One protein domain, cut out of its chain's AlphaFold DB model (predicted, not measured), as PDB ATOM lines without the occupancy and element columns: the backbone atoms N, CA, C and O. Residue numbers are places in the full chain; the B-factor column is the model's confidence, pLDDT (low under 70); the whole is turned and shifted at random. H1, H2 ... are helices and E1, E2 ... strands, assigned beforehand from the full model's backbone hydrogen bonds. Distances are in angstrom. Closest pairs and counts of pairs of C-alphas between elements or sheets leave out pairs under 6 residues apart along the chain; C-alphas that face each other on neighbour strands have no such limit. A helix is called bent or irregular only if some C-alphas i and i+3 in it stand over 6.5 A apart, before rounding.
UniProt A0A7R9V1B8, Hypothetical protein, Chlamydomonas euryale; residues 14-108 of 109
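AT A GLANCE: This is residues 14 to 108 of the 109 residues of the protein "Hypothetical protein" of Chlamydomonas euryale (UniProt A0A7R9V1B8). A two-stranded parallel ribbon, E1 and E2, lies between two helices: H3 over one side and the first half of the long helix H4 over the other. The rest of H4 sticks out with residues 95 to 108 as a straight arm that makes the longest axis, while the short helices H1 and H2 gather at the other end, near the start of H4, and residues 27 to 37 form a free loop. The printed part has 95 residues, with four named helices and two named strands in the order H1, H2, E1, H3, E2, H4; the class is mostly helix. The outline is elongated, 52 by 32 by 27 A, and the whole is only just loose, close to compact, with a radius of gyration of the C-alphas of 15.4 A.

IN THESE COORDINATES: H1, residues 14 to 17, begins with C-alpha 14 at (205.056, 176.467, 51.622) and is neither bent nor irregular, but only just: C-alphas 14 and 17 are 6.1 A apart. H2 is residues 20 to 24, 6.3 A long. E1 is residues 41 to 45, 13.2 A long, starting at (192.083, 168.957, 58.719). H3, residues 50 to 62, measures 18.5 A, and E2, residues 68 to 72, 13.3 A. H4, residues 82 to 106, measures 36.5 A and ends with C-alpha 106 at (185.378, 143.567, 73.146).

HOW THE PARTS SIT: E1 and E2 are parallel neighbours at 22 degrees, with N 45 and O 71 at 2.8 A and N 69 and O 41 at 3.1 A, within hydrogen-bond range. E1, H3 and E2 form a strand-helix-strand unit, two parallel neighbour strands with a helix between them in the chain, and its crossover is right-handed. The closest C-alphas of H3 and E2 are those of Val 57 and Phe 70, 7.6 A apart. Those of E2 and H4 are Val 69 and Gln 90, 6.4 A apart. H3 and H4 are apart. H4 touches H1 with residues 82 to 83 alone; the closest C-alphas of the two, those of Leu 16 and Arg 83, are 4.8 A apart. H2 and H4 are close but not clearly touching, the closest C-alphas being those of Leu 20 and Val 82 at 5.3 A. In H2, H3 and H4 every O i to N i+4 pair is within hydrogen-bond range; H1 is too short for such a pair, and its one O i to N i+3 pair is not within range.

THE WHOLE: The C-alphas of Pro 28 and Gln 108, the two farthest apart, are 52.6 A apart. Without the stretches that stand free, the body has 70 residues and spans 31 by 30 by 23 A. The printed part has no cut, and its one long link is H2 to E1, 16 residues. The mean pLDDT of the printed part is 94.0, and no printed residue is under 70.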
ATOM      1  N   SER A  14     203.706 175.990  51.298       93.50
ATOM      2  CA  SER A  14     205.056 176.467  51.622       93.50
ATOM      3  C   SER A  14     205.322 176.538  53.126       93.50
ATOM      4  O   SER A  14     206.463 176.387  53.549       93.50
ATOM      5  N   MET A  15     204.287 176.727  53.950       96.81
ATOM      6  CA  MET A  15     204.429 176.746  55.407       96.81
ATOM      7  C   MET A  15     204.661 175.345  55.983       96.81
ATOM      8  O   MET A  15     205.234 175.222  57.062       96.81
ATOM      9  N   LEU A  16     204.263 174.285  55.269       96.56
ATOM     10  CA  LEU A  16     204.407 172.906  55.745       96.56
ATOM     11  C   LEU A  16     205.870 172.477  55.921       96.56
ATOM     12  O   LEU A  16     206.146 171.595  56.733       96.56
ATOM     13  N   THR A  17     206.801 173.075  55.176       97.75
ATOM     14  CA  THR A  17     208.243 172.797  55.283       97.75
ATOM     15  C   THR A  17     208.967 173.722  56.264       97.75
ATOM     16  O   THR A  17     210.135 173.485  56.566       97.75
ATOM     17  N   GLY A  18     208.288 174.758  56.765       98.06
ATOM     18  CA  GLY A  18     208.794 175.667  57.790       98.06
ATOM     19  C   GLY A  18     208.497 175.181  59.207       98.06
ATOM     20  O   GLY A  18     207.834 174.160  59.420       98.06
ATOM     21  N   THR A  19     208.989 175.929  60.192       98.50
ATOM     22  CA  THR A  19     208.703 175.657  61.604       98.50
ATOM     23  C   THR A  19     207.328 176.181  62.011       98.50
ATOM     24  O   THR A  19     206.787 177.110  61.404       98.50
ATOM     25  N   LEU A  20     206.760 175.619  63.080       98.25
ATOM     26  CA  LEU A  20     205.502 176.111  63.640       98.25
ATOM     27  C   LEU A  20     205.584 177.595  64.024       98.25
ATOM     28  O   LEU A  20     204.639 178.339  63.780       98.25
ATOM     29  N   GLN A  21     206.712 178.047  64.576       97.38
ATOM     30  CA  GLN A  21     206.908 179.458  64.903       97.38
ATOM     31  C   GLN A  21     206.808 180.355  63.664       97.38
ATOM     32  O   GLN A  21     206.050 181.322  63.672       97.38
ATOM     33  N   GLN A  22     207.507 180.000  62.581       97.62
ATOM     34  CA  GLN A  22     207.451 180.752  61.323       97.62
ATOM     35  C   GLN A  22     206.020 180.825  60.779       97.62
ATOM     36  O   GLN A  22     205.597 181.863  60.276       97.62
ATOM     37  N   ALA A  23     205.260 179.734  60.913       97.19
ATOM     38  CA  ALA A  23     203.863 179.693  60.511       97.19
ATOM     39  C   ALA A  23     202.965 180.621  61.352       97.19
ATOM     40  O   ALA A  23     202.052 181.234  60.807       97.19
ATOM     41  N   LEU A  24     203.211 180.738  62.661       95.62
ATOM     42  CA  LEU A  24     202.425 181.581  63.572       95.62
ATOM     43  C   LEU A  24     202.742 183.080  63.435       95.62
ATOM     44  O   LEU A  24     201.864 183.922  63.632       95.62
ATOM     45  N   GLU A  25     203.984 183.411  63.092       94.50
ATOM     46  CA  GLU A  25     204.486 184.788  63.003       94.50
ATOM     47  C   GLU A  25     204.300 185.424  61.616       94.50
ATOM     48  O   GLU A  25     204.674 186.577  61.411       94.50
ATOM     49  N   VAL A  26     203.706 184.704  60.656       94.19
ATOM     50  CA  VAL A  26     203.489 185.227  59.301       94.19
ATOM     51  C   VAL A  26     202.558 186.449  59.311       94.19
ATOM     52  O   VAL A  26     201.470 186.433  59.905       94.19
ATOM     53  N   GLU A  27     202.996 187.511  58.628       92.44
ATOM     54  CA  GLU A  27     202.240 188.744  58.405       92.44
ATOM     55  C   GLU A  27     202.493 189.303  56.988       92.44
ATOM     56  O   GLU A  27     203.653 189.421  56.581       92.44
ATOM     57  N   PRO A  28     201.442 189.685  56.236       90.62
ATOM     58  CA  PRO A  28     200.030 189.466  56.556       90.62
ATOM     59  C   PRO A  28     199.675 187.969  56.546       90.62
ATOM     60  O   PRO A  28     200.312 187.175  55.851       90.62
ATOM     61  N   ALA A  29     198.646 187.580  57.306       92.44
ATOM     62  CA  ALA A  29     198.113 186.219  57.232       92.44
ATOM     63  C   ALA A  29     197.721 185.877  55.775       92.44
ATOM     64  O   ALA A  29     197.085 186.706  55.114       92.44
ATOM     65  N   PRO A  30     198.077 184.683  55.260       94.44
ATOM     66  CA  PRO A  30     197.693 184.272  53.916       94.44
ATOM     67  C   PRO A  30     196.175 184.287  53.732       94.44
ATOM     68  O   PRO A  30     195.418 184.010  54.667       94.44
ATOM     69  N   ALA A  31     195.721 184.563  52.510       93.88
ATOM     70  CA  ALA A  31     194.318 184.382  52.169       93.88
ATOM     71  C   ALA A  31     193.939 182.898  52.288       93.88
ATOM     72  O   ALA A  31     194.732 182.010  51.970       93.88
ATOM     73  N   TYR A  32     192.718 182.622  52.746       92.44
ATOM     74  CA  TYR A  32     192.217 181.254  52.768       92.44
ATOM     75  C   TYR A  32     191.967 180.767  51.341       92.44
ATOM     76  O   TYR A  32     191.197 181.372  50.593       92.44
ATOM     77  N   GLU A  33     192.558 179.627  51.007       91.44
ATOM     78  CA  GLU A  33     192.265 178.884  49.791       91.44
ATOM     79  C   GLU A  33     191.585 177.571  50.164       91.44
ATOM     80  O   GLU A  33     192.034 176.842  51.051       91.44
ATOM     81  N   GLN A  34     190.475 177.268  49.492       89.81
ATOM     82  CA  GLN A  34     189.729 176.044  49.742       89.81
ATOM     83  C   GLN A  34     190.581 174.830  49.330       89.81
ATOM     84  O   GLN A  34     190.867 174.674  48.141       89.81
ATOM     85  N   PRO A  35     190.952 173.933  50.263       88.56
ATOM     86  CA  PRO A  35     191.708 172.745  49.903       88.56
ATOM     87  C   PRO A  35     190.838 171.762  49.101       88.56
ATOM     88  O   PRO A  35     189.601 171.797  49.216       88.56
ATOM     89  N   PRO A  36     191.466 170.835  48.351       91.75
ATOM     90  CA  PRO A  36     190.767 169.742  47.685       91.75
ATOM     91  C   PRO A  36     189.843 168.960  48.628       91.75
ATOM     92  O   PRO A  36     190.078 168.843  49.837       91.75
ATOM     93  N   LEU A  37     188.780 168.388  48.065       89.62
ATOM     94  CA  LEU A  37     187.884 167.517  48.821       89.62
ATOM     95  C   LEU A  37     188.652 166.299  49.354       89.62
ATOM     96  O   LEU A  37     189.447 165.691  48.645       89.62
ATOM     97  N   GLY A  38     188.394 165.940  50.613       89.00
ATOM     98  CA  GLY A  38     189.061 164.820  51.283       89.00
ATOM     99  C   GLY A  38     190.370 165.173  51.996       89.00
ATOM    100  O   GLY A  38     190.904 164.322  52.706       89.00
ATOM    101  N   THR A  39     190.867 166.411  51.893       91.75
ATOM    102  CA  THR A  39     192.042 166.843  52.661       91.75
ATOM    103  C   THR A  39     191.778 166.760  54.169       91.75
ATOM    104  O   THR A  39     190.782 167.289  54.680       91.75
ATOM    105  N   ARG A  40     192.682 166.084  54.893       92.88
ATOM    106  CA  ARG A  40     192.653 165.976  56.360       92.88
ATOM    107  C   ARG A  40     192.822 167.360  56.985       92.88
ATOM    108  O   ARG A  40     193.673 168.128  56.551       92.88
ATOM    109  N   ARG A  41     192.037 167.665  58.021       94.06
ATOM    110  CA  ARG A  41     192.083 168.957  58.719       94.06
ATOM    111  C   ARG A  41     192.830 168.843  60.041       94.06
ATOM    112  O   ARG A  41     192.703 167.842  60.749       94.06
ATOM    113  N   ALA A  42     193.571 169.889  60.374       96.12
ATOM    114  CA  ALA A  42     194.216 170.056  61.665       96.12
ATOM    115  C   ALA A  42     194.123 171.520  62.103       96.12
ATOM    116  O   ALA A  42     194.184 172.415  61.260       96.12
ATOM    117  N   LEU A  43     193.965 171.754  63.404       96.69
ATOM    118  CA  LEU A  43     194.019 173.082  64.010       96.69
ATOM    119  C   LEU A  43     195.118 173.094  65.072       96.69
ATOM    120  O   LEU A  43     195.133 172.244  65.963       96.69
ATOM    121  N   VAL A  44     196.016 174.075  64.981       97.19
ATOM    122  CA  VAL A  44     197.035 174.332  66.000       97.19
ATOM    123  C   VAL A  44     196.636 175.585  66.772       97.19
ATOM    124  O   VAL A  44     196.501 176.658  66.192       97.19
ATOM    125  N   LEU A  45     196.403 175.433  68.073       96.62
ATOM    126  CA  LEU A  45     195.871 176.472  68.952       96.62
ATOM    127  C   LEU A  45     197.017 177.084  69.759       96.62
ATOM    128  O   LEU A  45     197.687 176.374  70.507       96.62
ATOM    129  N   SER A  46     197.255 178.385  69.597       94.75
ATOM    130  CA  SER A  46     198.367 179.107  70.227       94.75
ATOM    131  C   SER A  46     197.857 180.226  71.127       94.75
ATOM    132  O   SER A  46     196.865 180.870  70.799       94.75
ATOM    133  N   GLY A  47     198.547 180.464  72.247       92.19
ATOM    134  CA  GLY A  47     198.267 181.593  73.142       92.19
ATOM    135  C   GLY A  47     196.931 181.521  73.887       92.19
ATOM    136  O   GLY A  47     196.482 182.540  74.397       92.19
ATOM    137  N   MET A  48     196.303 180.344  73.940       91.12
ATOM    138  CA  MET A  48     195.003 180.129  74.580       91.12
ATOM    139  C   MET A  48     195.160 179.493  75.964       91.12
ATOM    140  O   MET A  48     196.004 178.614  76.168       91.12
ATOM    141  N   TYR A  49     194.298 179.880  76.900       92.06
ATOM    142  CA  TYR A  49     194.094 179.152  78.146       92.06
ATOM    143  C   TYR A  49     193.442 177.791  77.878       92.06
ATOM    144  O   TYR A  49     192.763 177.572  76.875       92.06
ATOM    145  N   GLN A  50     193.604 176.856  78.815       91.12
ATOM    146  CA  GLN A  50     193.048 175.508  78.668       91.12
ATOM    147  C   GLN A  50     191.521 175.509  78.485       91.12
ATOM    148  O   GLN A  50     191.006 174.715  77.700       91.12
ATOM    149  N   SER A  51     190.801 176.390  79.186       93.75
ATOM    150  CA  SER A  51     189.348 176.544  79.038       93.75
ATOM    151  C   SER A  51     188.970 176.992  77.628       93.75
ATOM    152  O   SER A  51     188.115 176.375  77.006       93.75
ATOM    153  N   GLU A  52     189.677 177.979  77.076       92.81
ATOM    154  CA  GLU A  52     189.442 178.473  75.714       92.81
ATOM    155  C   GLU A  52     189.694 177.383  74.665       92.81
ATOM    156  O   GLU A  52     188.917 177.227  73.725       92.81
ATOM    157  N   VAL A  53     190.739 176.564  74.847       93.81
ATOM    158  CA  VAL A  53     190.999 175.404  73.978       93.81
ATOM    159  C   VAL A  53     189.818 174.432  73.991       93.81
ATOM    160  O   VAL A  53     189.389 173.972  72.930       93.81
ATOM    161  N   ILE A  54     189.277 174.113  75.169       94.25
ATOM    162  CA  ILE A  54     188.122 173.214  75.309       94.25
ATOM    163  C   ILE A  54     186.889 173.804  74.611       94.25
ATOM    164  O   ILE A  54     186.187 173.087  73.889       94.25
ATOM    165  N   ASP A  55     186.659 175.104  74.766       93.44
ATOM    166  CA  ASP A  55     185.526 175.805  74.163       93.44
ATOM    167  C   ASP A  55     185.631 175.850  72.631       93.44
ATOM    168  O   ASP A  55     184.664 175.542  71.931       93.44
ATOM    169  N   VAL A  56     186.819 176.122  72.082       93.31
ATOM    170  CA  VAL A  56     187.067 176.087  70.630       93.31
ATOM    171  C   VAL A  56     186.873 174.677  70.076       93.31
ATOM    172  O   VAL A  56     186.192 174.496  69.065       93.31
ATOM    173  N   VAL A  57     187.433 173.656  70.732       94.81
ATOM    174  CA  VAL A  57     187.319 172.259  70.281       94.81
ATOM    175  C   VAL A  57     185.867 171.782  70.319       94.81
ATOM    176  O   VAL A  57     185.406 171.132  69.377       94.81
ATOM    177  N   SER A  58     185.132 172.086  71.391       95.38
ATOM    178  CA  SER A  58     183.722 171.705  71.520       95.38
ATOM    179  C   SER A  58     182.847 172.420  70.486       95.38
ATOM    180  O   SER A  58     182.073 171.760  69.789       95.38
ATOM    181  N   SER A  59     183.050 173.724  70.293       95.06
ATOM    182  CA  SER A  59     182.338 174.524  69.290       95.06
ATOM    183  C   SER A  59     182.632 174.056  67.864       95.06
ATOM    184  O   SER A  59     181.711 173.908  67.062       95.06
ATOM    185  N   TYR A  60     183.893 173.736  67.544       95.25
ATOM    186  CA  TYR A  60     184.267 173.177  66.240       95.25
ATOM    187  C   TYR A  60     183.562 171.841  65.982       95.25
ATOM    188  O   TYR A  60     183.085 171.586  64.881       95.25
ATOM    189  N   ARG A  61     183.473 170.969  66.992       94.88
ATOM    190  CA  ARG A  61     182.780 169.677  66.858       94.88
ATOM    191  C   ARG A  61     181.269 169.842  66.684       94.88
ATOM    192  O   ARG A  61     180.658 169.037  65.988       94.88
ATOM    193  N   ALA A  62     180.679 170.870  67.290       96.56
ATOM    194  CA  ALA A  62     179.247 171.155  67.206       96.56
ATOM    195  C   ALA A  62     178.834 171.888  65.916       96.56
ATOM    196  O   ALA A  62     177.661 171.862  65.554       96.56
ATOM    197  N   SER A  63     179.769 172.524  65.203       95.12
ATOM    198  CA  SER A  63     179.458 173.370  64.040       95.12
ATOM    199  C   SER A  63     179.133 172.605  62.752       95.12
ATOM    200  O   SER A  63     178.778 173.220  61.748       95.12
ATOM    201  N   GLY A  64     179.282 171.277  62.741       93.00
ATOM    202  CA  GLY A  64     179.141 170.461  61.530       93.00
ATOM    203  C   GLY A  64     180.317 170.592  60.555       93.00
ATOM    204  O   GLY A  64     180.262 170.049  59.449       93.00
ATOM    205  N   LEU A  65     181.393 171.285  60.950       91.06
ATOM    206  CA  LEU A  65     182.635 171.305  60.184       91.06
ATOM    207  C   LEU A  65     183.231 169.894  60.087       91.06
ATOM    208  O   LEU A  65     183.068 169.077  60.998       91.06
ATOM    209  N   PRO A  66     183.963 169.583  59.004       91.50
ATOM    210  CA  PRO A  66     184.524 168.251  58.868       91.50
ATOM    211  C   PRO A  66     185.541 167.940  59.972       91.50
ATOM    212  O   PRO A  66     186.225 168.858  60.445       91.50
ATOM    213  N   PRO A  67     185.696 166.654  60.342       92.81
ATOM    214  CA  PRO A  67     186.572 166.246  61.430       92.81
ATOM    215  C   PRO A  67     187.987 166.801  61.274       92.81
ATOM    216  O   PRO A  67     188.569 166.757  60.188       92.81
ATOM    217  N   ALA A  68     188.533 167.291  62.380       95.56
ATOM    218  CA  ALA A  68     189.899 167.773  62.472       95.56
ATOM    219  C   ALA A  68     190.590 167.172  63.693       95.56
ATOM    220  O   ALA A  68     189.936 166.799  64.672       95.56
ATOM    221  N   VAL A  69     191.916 167.104  63.623       96.56
ATOM    222  CA  VAL A  69     192.763 166.889  64.798       96.56
ATOM    223  C   VAL A  69     193.175 168.230  65.388       96.56
ATOM    224  O   VAL A  69     193.212 169.242  64.686       96.56
ATOM    225  N   PHE A  70     193.485 168.244  66.678       96.00
ATOM    226  CA  PHE A  70     193.822 169.462  67.403       96.00
ATOM    227  C   PHE A  70     195.166 169.291  68.090       96.00
ATOM    228  O   PHE A  70     195.429 168.245  68.681       96.00
ATOM    229  N   ALA A  71     195.988 170.330  68.037       95.81
ATOM    230  CA  ALA A  71     197.242 170.405  68.766       95.81
ATOM    231  C   ALA A  71     197.356 171.761  69.462       95.81
ATOM    232  O   ALA A  71     196.904 172.776  68.937       95.81
ATOM    233  N   ALA A  72     197.982 171.787  70.634       95.19
ATOM    234  CA  ALA A  72     198.380 173.036  71.271       95.19
ATOM    235  C   ALA A  72     199.771 173.445  70.767       95.19
ATOM    236  O   ALA A  72     200.684 172.615  70.697       95.19
ATOM    237  N   ALA A  73     199.947 174.721  70.444       96.44
ATOM    238  CA  ALA A  73     201.261 175.309  70.256       96.44
ATOM    239  C   ALA A  73     201.870 175.561  71.643       96.44
ATOM    240  O   ALA A  73     201.280 176.248  72.476       96.44
ATOM    241  N   VAL A  74     203.041 174.989  71.898       94.88
ATOM    242  CA  VAL A  74     203.778 175.130  73.158       94.88
ATOM    243  C   VAL A  74     205.249 175.397  72.846       94.88
ATOM    244  O   VAL A  74     205.721 174.966  71.796       94.88
ATOM    245  N   PRO A  75     206.026 176.022  73.749       95.12
ATOM    246  CA  PRO A  75     207.426 176.354  73.467       95.12
ATOM    247  C   PRO A  75     208.256 175.181  72.920       95.12
ATOM    248  O   PRO A  75     209.077 175.356  72.025       95.12
ATOM    249  N   ASN A  76     207.977 173.960  73.386       95.94
ATOM    250  CA  ASN A  76     208.681 172.752  72.957       95.94
ATOM    251  C   ASN A  76     208.432 172.351  71.493       95.94
ATOM    252  O   ASN A  76     209.244 171.615  70.939       95.94
ATOM    253  N   ASN A  77     207.326 172.771  70.867       96.75
ATOM    254  CA  ASN A  77     207.003 172.396  69.486       96.75
ATOM    255  C   ASN A  77     207.144 173.535  68.469       96.75
ATOM    256  O   ASN A  77     206.980 173.296  67.277       96.75
ATOM    257  N   TYR A  78     207.528 174.737  68.899       97.62
ATOM    258  CA  TYR A  78     207.701 175.899  68.018       97.62
ATOM    259  C   TYR A  78     208.753 175.685  66.927       97.62
ATOM    260  O   TYR A  78     208.547 176.086  65.783       97.62
ATOM    261  N   GLY A  79     209.854 175.009  67.262       97.94
ATOM    262  CA  GLY A  79     210.920 174.686  66.311       97.94
ATOM    263  C   GLY A  79     210.632 173.477  65.415       97.94
ATOM    264  O   GLY A  79     211.434 173.187  64.533       97.94
ATOM    265  N   ARG A  80     209.523 172.752  65.628       98.31
ATOM    266  CA  ARG A  80     209.190 171.571  64.818       98.31
ATOM    267  C   ARG A  80     208.702 171.983  63.437       98.31
ATOM    268  O   ARG A  80     207.978 172.970  63.310       98.31
ATOM    269  N   VAL A  81     209.048 171.184  62.429       98.38
ATOM    270  CA  VAL A  81     208.507 171.324  61.074       98.38
ATOM    271  C   VAL A  81     207.003 171.055  61.109       98.38
ATOM    272  O   VAL A  81     206.557 170.060  61.687       98.38
ATOM    273  N   VAL A  82     206.213 171.940  60.494       98.12
ATOM    274  CA  VAL A  82     204.744 171.875  60.550       98.12
ATOM    275  C   VAL A  82     204.232 170.545  60.006       98.12
ATOM    276  O   VAL A  82     203.413 169.904  60.660       98.12
ATOM    277  N   ARG A  83     204.732 170.085  58.851       97.62
ATOM    278  CA  ARG A  83     204.325 168.803  58.257       97.62
ATOM    279  C   ARG A  83     204.497 167.637  59.226       97.62
ATOM    280  O   ARG A  83     203.547 166.894  59.443       97.62
ATOM    281  N   GLU A  84     205.673 167.520  59.831       98.00
ATOM    282  CA  GLU A  84     205.999 166.429  60.755       98.00
ATOM    283  C   GLU A  84     205.106 166.464  61.997       98.00
ATOM    284  O   GLU A  84     204.563 165.440  62.407       98.00
ATOM    285  N   LEU A  85     204.900 167.657  62.571       97.75
ATOM    286  CA  LEU A  85     204.007 167.844  63.711       97.75
ATOM    287  C   LEU A  85     202.575 167.403  63.375       97.75
ATOM    288  O   LEU A  85     201.949 166.688  64.154       97.75
ATOM    289  N   LEU A  86     202.045 167.818  62.223       96.88
ATOM    290  CA  LEU A  86     200.684 167.469  61.819       96.88
ATOM    291  C   LEU A  86     200.540 165.978  61.499       96.88
ATOM    292  O   LEU A  86     199.508 165.387  61.817       96.88
ATOM    293  N   GLU A  87     201.544 165.359  60.881       96.94
ATOM    294  CA  GLU A  87     201.547 163.923  60.596       96.94
ATOM    295  C   GLU A  87     201.534 163.083  61.874       96.94
ATOM    296  O   GLU A  87     200.747 162.140  61.962       96.94
ATOM    297  N   GLU A  88     202.324 163.464  62.879       96.94
ATOM    298  CA  GLU A  88     202.342 162.816  64.194       96.94
ATOM    299  C   GLU A  88     200.986 162.929  64.895       96.94
ATOM    300  O   GLU A  88     200.396 161.919  65.271       96.94
ATOM    301  N   VAL A  89     200.425 164.138  64.972       96.50
ATOM    302  CA  VAL A  89     199.123 164.367  65.618       96.50
ATOM    303  C   VAL A  89     198.010 163.566  64.926       96.50
ATOM    304  O   VAL A  89     197.111 163.032  65.578       96.50
ATOM    305  N   GLN A  90     198.063 163.441  63.596       96.44
ATOM    306  CA  GLN A  90     197.130 162.602  62.840       96.44
ATOM    307  C   GLN A  90     197.331 161.107  63.114       96.44
ATOM    308  O   GLN A  90     196.351 160.361  63.196       96.44
ATOM    309  N   ALA A  91     198.580 160.650  63.223       96.50
ATOM    310  CA  ALA A  91     198.894 159.263  63.541       96.50
ATOM    311  C   ALA A  91     198.404 158.891  64.949       96.50
ATOM    312  O   ALA A  91     197.779 157.839  65.115       96.50
ATOM    313  N   ASP A  92     198.596 159.782  65.921       95.88
ATOM    314  CA  ASP A  92     198.144 159.612  67.301       95.88
ATOM    315  C   ASP A  92     196.614 159.554  67.396       95.88
ATOM    316  O   ASP A  92     196.065 158.639  68.018       95.88
ATOM    317  N   ASP A  93     195.899 160.466  66.725       94.44
ATOM    318  CA  ASP A  93     194.430 160.437  66.668       94.44
ATOM    319  C   ASP A  93     193.919 159.131  66.039       94.44
ATOM    320  O   ASP A  93     193.015 158.478  66.570       94.44
ATOM    321  N   ALA A  94     194.541 158.689  64.942       94.50
ATOM    322  CA  ALA A  94     194.190 157.429  64.295       94.50
ATOM    323  C   ALA A  94     194.440 156.216  65.208       94.50
ATOM    324  O   ALA A  94     193.606 155.307  65.265       94.50
ATOM    325  N   ALA A  95     195.558 156.192  65.938       95.56
ATOM    326  CA  ALA A  95     195.875 155.132  66.892       95.56
ATOM    327  C   ALA A  95     194.861 155.092  68.046       95.56
ATOM    328  O   ALA A  95     194.313 154.028  68.348       95.56
ATOM    329  N   MET A  96     194.529 156.249  68.629       94.06
ATOM    330  CA  MET A  96     193.525 156.349  69.693       94.06
ATOM    331  C   MET A  96     192.145 155.865  69.238       94.06
ATOM    332  O   MET A  96     191.490 155.108  69.958       94.06
ATOM    333  N   ARG A  97     191.711 156.227  68.024       92.50
ATOM    334  CA  ARG A  97     190.432 155.756  67.466       92.50
ATOM    335  C   ARG A  97     190.397 154.246  67.265       92.50
ATOM    336  O   ARG A  97     189.382 153.623  67.567       92.50
ATOM    337  N   ARG A  98     191.494 153.645  66.789       94.12
ATOM    338  CA  ARG A  98     191.600 152.183  66.625       94.12
ATOM    339  C   ARG A  98     191.472 151.466  67.967       94.12
ATOM    340  O   ARG A  98     190.682 150.533  68.074       94.12
ATOM    341  N   LEU A  99     192.182 151.940  68.991       93.69
ATOM    342  CA  LEU A  99     192.103 151.381  70.344       93.69
ATOM    343  C   LEU A  99     190.696 151.522  70.941       93.69
ATOM    344  O   LEU A  99     190.183 150.591  71.560       93.69
ATOM    345  N   ALA A 100     190.044 152.671  70.741       92.19
ATOM    346  CA  ALA A 100     188.674 152.887  71.196       92.19
ATOM    347  C   ALA A 100     187.682 151.930  70.511       92.19
ATOM    348  O   ALA A 100     186.824 151.360  71.184       92.19
ATOM    349  N   ALA A 101     187.829 151.709  69.201       91.62
ATOM    350  CA  ALA A 101     186.991 150.784  68.442       91.62
ATOM    351  C   ALA A 101     187.178 149.324  68.889       91.62
ATOM    352  O   ALA A 101     186.191 148.615  69.071       91.62
ATOM    353  N   GLN A 102     188.420 148.893  69.134       92.31
ATOM    354  CA  GLN A 102     188.723 147.551  69.654       92.31
ATOM    355  C   GLN A 102     188.063 147.317  71.018       92.31
ATOM    356  O   GLN A 102     187.328 146.351  71.190       92.31
ATOM    357  N   ARG A 103     188.224 148.260  71.955       91.69
ATOM    358  CA  ARG A 103     187.601 148.181  73.288       91.69
ATOM    359  C   ARG A 103     186.075 148.173  73.236       91.69
ATOM    360  O   ARG A 103     185.435 147.580  74.101       91.69
ATOM    361  N   ALA A 104     185.479 148.879  72.277       89.62
ATOM    362  CA  ALA A 104     184.033 148.870  72.088       89.62
ATOM    363  C   ALA A 104     183.543 147.511  71.565       89.62
ATOM    364  O   ALA A 104     182.513 147.034  72.032       89.62
ATOM    365  N   ALA A 105     184.296 146.880  70.658       89.69
ATOM    366  CA  ALA A 105     183.988 145.552  70.134       89.69
ATOM    367  C   ALA A 105     184.126 144.457  71.206       89.69
ATOM    368  O   ALA A 105     183.252 143.606  71.322       89.69
ATOM    369  N   GLU A 106     185.167 144.517  72.040       85.56
ATOM    370  CA  GLU A 106     185.378 143.567  73.146       85.56
ATOM    371  C   GLU A 106     184.269 143.629  74.205       85.56
ATOM    372  O   GLU A 106     183.894 142.605  74.755       85.56
ATOM    373  N   LYS A 107     183.711 144.815  74.483       78.69
ATOM    374  CA  LYS A 107     182.600 144.984  75.440       78.69
ATOM    375  C   LYS A 107     181.242 144.508  74.912       78.69
ATOM    376  O   LYS A 107     180.283 144.483  75.678       78.69
ATOM    377  N   GLN A 108     181.140 144.230  73.613       70.38
ATOM    378  CA  GLN A 108     179.917 143.759  72.954       70.38
ATOM    379  C   GLN A 108     179.943 142.248  72.666       70.38
ATOM    380  O   GLN A 108     178.939 141.721  72.187       70.38
TER     381      GLN A 108